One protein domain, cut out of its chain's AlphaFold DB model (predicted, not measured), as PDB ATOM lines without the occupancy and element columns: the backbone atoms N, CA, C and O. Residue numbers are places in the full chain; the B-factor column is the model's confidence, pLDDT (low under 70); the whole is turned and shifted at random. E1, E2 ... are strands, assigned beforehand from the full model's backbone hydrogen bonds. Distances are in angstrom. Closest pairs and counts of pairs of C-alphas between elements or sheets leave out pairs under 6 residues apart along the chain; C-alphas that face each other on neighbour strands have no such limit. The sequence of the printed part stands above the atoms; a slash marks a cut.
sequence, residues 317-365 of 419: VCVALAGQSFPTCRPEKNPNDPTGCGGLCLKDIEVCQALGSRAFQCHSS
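AT A GLANCE: This is residues 317 to 365 of the 419 residues of the protein "SEA domain-containing protein" of Armadillidium vulgare (UniProt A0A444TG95). A small, strongly twisted sheet is made of two hairpins side by side, E1 with E2 and E3 with E4, and the long loop of residues 332 to 349 crosses one face of it from edge to edge. The printed part has 49 residues, no named helix and four strands, E1 to E4, under half of the residues. The mixed sheet runs E2 E1 E4 E3; the class is all strand. The whole is compact, radius of gyration of the C-alphas 9.4 A, spanning 23 by 22 by 16 A.

IN THESE COORDINATES: E1, residues 317 to 320, begins at C-alpha (63.919, 16.225, 90.998) and measures 9.8 A; E2, residues 328 to 331, 10.1 A. E3, residues 350 to 356, measures 18.6 A; E4, residues 359 to 364, 17.5 A, ends at (77.112, 29.538, 93.054).

HOW THE PARTS SIT: Inner strands E1 and E4 are parallel at 41 degrees, N 320 and O 360 2.9 A apart. E2 is antiparallel to E1, N 317 and O 330 at 2.8 A. E3 is antiparallel to E4, N 353 and O 361 at 2.8 A. E2 and E4 are apart.

THE WHOLE: The C-alphas of Ser 325 and Asn 336 are farthest apart, 25.9 A. The printed part has no cut; the link E2 to E3 is long. Confidence is under 70 in 13 residues, among them 347 to 349 and 355 to 358.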
ATOM      1  N   VAL A 317      62.973  15.813  92.036       84.12
ATOM      2  CA  VAL A 317      63.919  16.225  90.998       84.12
ATOM      3  C   VAL A 317      65.306  15.651  91.304       84.12
ATOM      4  O   VAL A 317      65.738  15.618  92.455       84.12
ATOM      5  N   CYS A 318      66.031  15.208  90.277       86.44
ATOM      6  CA  CYS A 318      67.450  14.888  90.408       86.44
ATOM      7  C   CYS A 318      68.281  16.173  90.301       86.44
ATOM      8  O   CYS A 318      68.366  16.758  89.218       86.44
ATOM      9  N   VAL A 319      68.918  16.604  91.390       87.25
ATOM     10  CA  VAL A 319      69.777  17.799  91.383       87.25
ATOM     11  C   VAL A 319      71.019  17.603  92.251       87.25
ATOM     12  O   VAL A 319      70.945  16.988  93.315       87.25
ATOM     13  N   ALA A 320      72.166  18.124  91.819       86.00
ATOM     14  CA  ALA A 320      73.330  18.367  92.676       86.00
ATOM     15  C   ALA A 320      73.236  19.796  93.224       86.00
ATOM     16  O   ALA A 320      73.021  20.713  92.440       86.00
ATOM     17  N   LEU A 321      73.386  20.012  94.531       84.75
ATOM     18  CA  LEU A 321      73.526  21.378  95.064       84.75
ATOM     19  C   LEU A 321      74.972  21.872  94.877       84.75
ATOM     20  O   LEU A 321      75.853  21.071  94.549       84.75
ATOM     21  N   ALA A 322      75.235  23.164  95.095       73.31
ATOM     22  CA  ALA A 322      76.599  23.684  95.033       73.31
ATOM     23  C   ALA A 322      77.539  22.889  95.967       73.31
ATOM     24  O   ALA A 322      77.156  22.475  97.063       73.31
ATOM     25  N   GLY A 323      78.757  22.610  95.492       69.56
ATOM     26  CA  GLY A 323      79.735  21.760  96.183       69.56
ATOM     27  C   GLY A 323      79.499  20.242  96.092       69.56
ATOM     28  O   GLY A 323      80.311  19.483  96.615       69.56
ATOM     29  N   GLN A 324      78.439  19.755  95.434       76.12
ATOM     30  CA  GLN A 324      78.166  18.312  95.324       76.12
ATOM     31  C   GLN A 324      78.665  17.716  94.002       76.12
ATOM     32  O   GLN A 324      78.283  18.154  92.917       76.12
ATOM     33  N   SER A 325      79.482  16.663  94.094       64.19
ATOM     34  CA  SER A 325      80.149  16.026  92.944       64.19
ATOM     35  C   SER A 325      79.228  15.177  92.054       64.19
ATOM     36  O   SER A 325      79.616  14.808  90.947       64.19
ATOM     37  N   PHE A 326      78.026  14.835  92.530       69.06
ATOM     38  CA  PHE A 326      77.019  14.069  91.793       69.06
ATOM     39  C   PHE A 326      75.598  14.481  92.217       69.06
ATOM     40  O   PHE A 326      75.385  14.863  93.372       69.06
ATOM     41  N   PRO A 327      74.608  14.416  91.309       80.12
ATOM     42  CA  PRO A 327      73.236  14.778  91.630       80.12
ATOM     43  C   PRO A 327      72.501  13.637  92.343       80.12
ATOM     44  O   PRO A 327      72.831  12.460  92.184       80.12
ATOM     45  N   THR A 328      71.491  13.993  93.135       83.75
ATOM     46  CA  THR A 328      70.673  13.053  93.921       83.75
ATOM     47  C   THR A 328      69.197  13.449  93.887       83.75
ATOM     48  O   THR A 328      68.861  14.616  93.668       83.75
ATOM     49  N   CYS A 329      68.300  12.478  94.076       85.38
ATOM     50  CA  CYS A 329      66.854  12.720  94.061       85.38
ATOM     51  C   CYS A 329      66.399  13.483  95.312       85.38
ATOM     52  O   CYS A 329      66.586  13.009  96.432       85.38
ATOM     53  N   ARG A 330      65.767  14.645  95.127       86.75
ATOM     54  CA  ARG A 330      65.303  15.547  96.194       86.75
ATOM     55  C   ARG A 330      63.853  15.972  95.964       86.75
ATOM     56  O   ARG A 330      63.475  16.129  94.807       86.75
ATOM     57  N   PRO A 331      63.037  16.170  97.017       83.94
ATOM     58  CA  PRO A 331      61.693  16.720  96.859       83.94
ATOM     59  C   PRO A 331      61.763  18.125  96.256       83.94
ATOM     60  O   PRO A 331      62.601  18.933  96.654       83.94
ATOM     61  N   GLU A 332      60.892  18.423  95.297       82.31
ATOM     62  CA  GLU A 332      60.837  19.748  94.682       82.31
ATOM     63  C   GLU A 332      60.248  20.784  95.656       82.31
ATOM     64  O   GLU A 332      59.176  20.609  96.233       82.31
ATOM     65  N   LYS A 333      60.965  21.893  95.846       83.69
ATOM     66  CA  LYS A 333      60.549  23.042  96.665       83.69
ATOM     67  C   LYS A 333      59.549  23.941  95.927       83.69
ATOM     68  O   LYS A 333      58.779  24.663  96.557       83.69
ATOM     69  N   ASN A 334      59.561  23.902  94.594       80.50
ATOM     70  CA  ASN A 334      58.602  24.557  93.713       80.50
ATOM     71  C   ASN A 334      58.312  23.665  92.482       80.50
ATOM     72  O   ASN A 334      59.126  23.656  91.556       80.50
ATOM     73  N   PRO A 335      57.149  22.985  92.421       73.75
ATOM     74  CA  PRO A 335      56.727  22.191  91.259       73.75
ATOM     75  C   PRO A 335      56.563  22.987  89.952       73.75
ATOM     76  O   PRO A 335      56.522  22.409  88.872       73.75
ATOM     77  N   ASN A 336      56.450  24.318  90.038       72.81
ATOM     78  CA  ASN A 336      56.303  25.218  88.891       72.81
ATOM     79  C   ASN A 336      57.612  25.971  88.568       72.81
ATOM     80  O   ASN A 336      57.572  27.077  88.029       72.81
ATOM     81  N   ASP A 337      58.774  25.431  88.946       77.12
ATOM     82  CA  ASP A 337      60.078  26.007  88.601       77.12
ATOM     83  C   ASP A 337      60.408  25.794  87.107       77.12
ATOM     84  O   ASP A 337      60.657  24.658  86.694       77.12
ATOM     85  N   PRO A 338      60.479  26.862  86.284       66.69
ATOM     86  CA  PRO A 338      60.762  26.739  84.856       66.69
ATOM     87  C   PRO A 338      62.209  26.325  84.548       66.69
ATOM     88  O   PRO A 338      62.499  26.002  83.399       66.69
ATOM     89  N   THR A 339      63.125  26.342  85.527       71.62
ATOM     90  CA  THR A 339      64.519  25.907  85.321       71.62
ATOM     91  C   THR A 339      64.685  24.386  85.362       71.62
ATOM     92  O   THR A 339      65.676  23.863  84.856       71.62
ATOM     93  N   GLY A 340      63.715  23.666  85.935       74.00
ATOM     94  CA  GLY A 340      63.769  22.215  86.116       74.00
ATOM     95  C   GLY A 340      64.492  21.748  87.383       74.00
ATOM     96  O   GLY A 340      64.372  20.575  87.719       74.00
ATOM     97  N   CYS A 341      65.154  22.633  88.142       83.75
ATOM     98  CA  CYS A 341      65.780  22.299  89.429       83.75
ATOM     99  C   CYS A 341      64.789  22.202  90.611       83.75
ATOM    100  O   CYS A 341      65.212  22.095  91.766       83.75
ATOM    101  N   GLY A 342      63.476  22.260  90.362       80.62
ATOM    102  CA  GLY A 342      62.430  22.160  91.384       80.62
ATOM    103  C   GLY A 342      62.516  23.238  92.471       80.62
ATOM    104  O   GLY A 342      62.107  22.994  93.603       80.62
ATOM    105  N   GLY A 343      63.099  24.403  92.184       83.12
ATOM    106  CA  GLY A 343      63.311  25.495  93.137       83.12
ATOM    107  C   GLY A 343      64.364  25.213  94.216       83.12
ATOM    108  O   GLY A 343      64.339  25.871  95.257       83.12
ATOM    109  N   LEU A 344      65.241  24.224  94.010       85.06
ATOM    110  CA  LEU A 344      66.256  23.824  94.990       85.06
ATOM    111  C   LEU A 344      67.560  24.624  94.908       85.06
ATOM    112  O   LEU A 344      68.244  24.720  95.924       85.06
ATOM    113  N   CYS A 345      67.873  25.230  93.759       85.56
ATOM    114  CA  CYS A 345      68.959  26.205  93.684       85.56
ATOM    115  C   CYS A 345      68.544  27.514  94.368       85.56
ATOM    116  O   CYS A 345      67.396  27.958  94.243       85.56
ATOM    117  N   LEU A 346      69.472  28.153  95.077       81.38
ATOM    118  CA  LEU A 346      69.261  29.451  95.709       81.38
ATOM    119  C   LEU A 346      68.975  30.516  94.649       81.38
ATOM    120  O   LEU A 346      69.853  30.923  93.893       81.38
ATOM    121  N   LYS A 347      67.735  31.007  94.606       58.44
ATOM    122  CA  LYS A 347      67.358  32.092  93.700       58.44
ATOM    123  C   LYS A 347      68.279  33.302  93.914       58.44
ATOM    124  O   LYS A 347      68.620  33.626  95.047       58.44
ATOM    125  N   ASP A 348      68.691  33.919  92.809       61.97
ATOM    126  CA  ASP A 348      69.596  35.074  92.737       61.97
ATOM    127  C   ASP A 348      71.064  34.801  93.178       61.97
ATOM    128  O   ASP A 348      71.934  35.630  92.917       61.97
ATOM    129  N   ILE A 349      71.372  33.627  93.756       69.94
ATOM    130  CA  ILE A 349      72.721  33.220  94.218       69.94
ATOM    131  C   ILE A 349      73.251  31.969  93.485       69.94
ATOM    132  O   ILE A 349      74.454  31.738  93.461       69.94
ATOM    133  N   GLU A 350      72.398  31.160  92.854       76.81
ATOM    134  CA  GLU A 350      72.792  29.932  92.153       76.81
ATOM    135  C   GLU A 350      72.099  29.769  90.792       76.81
ATOM    136  O   GLU A 350      70.923  30.094  90.615       76.81
ATOM    137  N   VAL A 351      72.828  29.199  89.829       77.75
ATOM    138  CA  VAL A 351      72.341  28.883  88.478       77.75
ATOM    139  C   VAL A 351      72.019  27.392  88.365       77.75
ATOM    140  O   VAL A 351      72.821  26.554  88.770       77.75
ATOM    141  N   CYS A 352      70.865  27.062  87.776       73.88
ATOM    142  CA  CYS A 352      70.462  25.692  87.446       73.88
ATOM    143  C   CYS A 352      71.005  25.271  86.067       73.88
ATOM    144  O   CYS A 352      70.608  25.825  85.040       73.88
ATOM    145  N   GLN A 353      71.883  24.269  86.032       79.81
ATOM    146  CA  GLN A 353      72.454  23.670  84.824       79.81
ATOM    147  C   GLN A 353      71.899  22.255  84.604       79.81
ATOM    148  O   GLN A 353      71.906  21.438  85.519       79.81
ATOM    149  N   ALA A 354      71.473  21.917  83.385       70.00
ATOM    150  CA  ALA A 354      71.040  20.558  83.046       70.00
ATOM    151  C   ALA A 354      72.233  19.628  82.733       70.00
ATOM    152  O   ALA A 354      73.107  19.970  81.936       70.00
ATOM    153  N   LEU A 355      72.230  18.426  83.319       63.34
ATOM    154  CA  LEU A 355      73.224  17.358  83.114       63.34
ATOM    155  C   LEU A 355      72.709  16.214  82.219       63.34
ATOM    156  O   LEU A 355      73.490  15.426  81.683       63.34
ATOM    157  N   GLY A 356      71.391  16.097  82.055       61.78
ATOM    158  CA  GLY A 356      70.755  15.050  81.257       61.78
ATOM    159  C   GLY A 356      69.234  15.194  81.225       61.78
ATOM    160  O   GLY A 356      68.681  16.158  81.741       61.78
ATOM    161  N   SER A 357      68.539  14.213  80.643       59.94
ATOM    162  CA  SER A 357      67.101  14.301  80.325       59.94
ATOM    163  C   SER A 357      66.153  14.524  81.515       59.94
ATOM    164  O   SER A 357      64.996  14.862  81.285       59.94
ATOM    165  N   ARG A 358      66.608  14.304  82.758       67.88
ATOM    166  CA  ARG A 358      65.869  14.553  84.013       67.88
ATOM    167  C   ARG A 358      66.786  14.931  85.193       67.88
ATOM    168  O   ARG A 358      66.447  14.630  86.331       67.88
ATOM    169  N   ALA A 359      67.957  15.521  84.943       78.44
ATOM    170  CA  ALA A 359      68.957  15.756  85.991       78.44
ATOM    171  C   ALA A 359      69.692  17.088  85.842       78.44
ATOM    172  O   ALA A 359      69.994  17.501  84.720       78.44
ATOM    173  N   PHE A 360      70.014  17.711  86.976       83.06
ATOM    174  CA  PHE A 360      70.486  19.092  87.048       83.06
ATOM    175  C   PHE A 360      71.588  19.307  88.107       83.06
ATOM    176  O   PHE A 360      71.879  18.424  88.915       83.06
ATOM    177  N   GLN A 361      72.193  20.493  88.116       83.88
ATOM    178  CA  GLN A 361      73.220  20.936  89.059       83.88
ATOM    179  C   GLN A 361      73.057  22.432  89.361       83.88
ATOM    180  O   GLN A 361      72.897  23.229  88.441       83.88
ATOM    181  N   CYS A 362      73.108  22.803  90.638       82.88
ATOM    182  CA  CYS A 362      73.181  24.179  91.115       82.88
ATOM    183  C   CYS A 362      74.648  24.602  91.256       82.88
ATOM    184  O   CYS A 362      75.480  23.826  91.735       82.88
ATOM    185  N   HIS A 363      74.962  25.833  90.864       76.81
ATOM    186  CA  HIS A 363      76.308  26.402  90.944       76.81
ATOM    187  C   HIS A 363      76.250  27.851  91.445       76.81
ATOM    188  O   HIS A 363      75.415  28.615  90.964       76.81
ATOM    189  N   SER A 364      77.106  28.215  92.406       66.38
ATOM    190  CA  SER A 364      77.112  29.538  93.054       66.38
ATOM    191  C   SER A 364      77.549  30.651  92.099       66.38
ATOM    192  O   SER A 364      78.456  30.467  91.300       66.38
ATOM    193  N   SER A 365      76.942  31.830  92.227       58.72
ATOM    194  CA  SER A 365      77.356  33.075  91.570       58.72
ATOM    195  C   SER A 365      78.313  33.924  92.421       58.72
ATOM    196  O   SER A 365      78.718  35.003  91.994       58.72
TER     197      SER A 365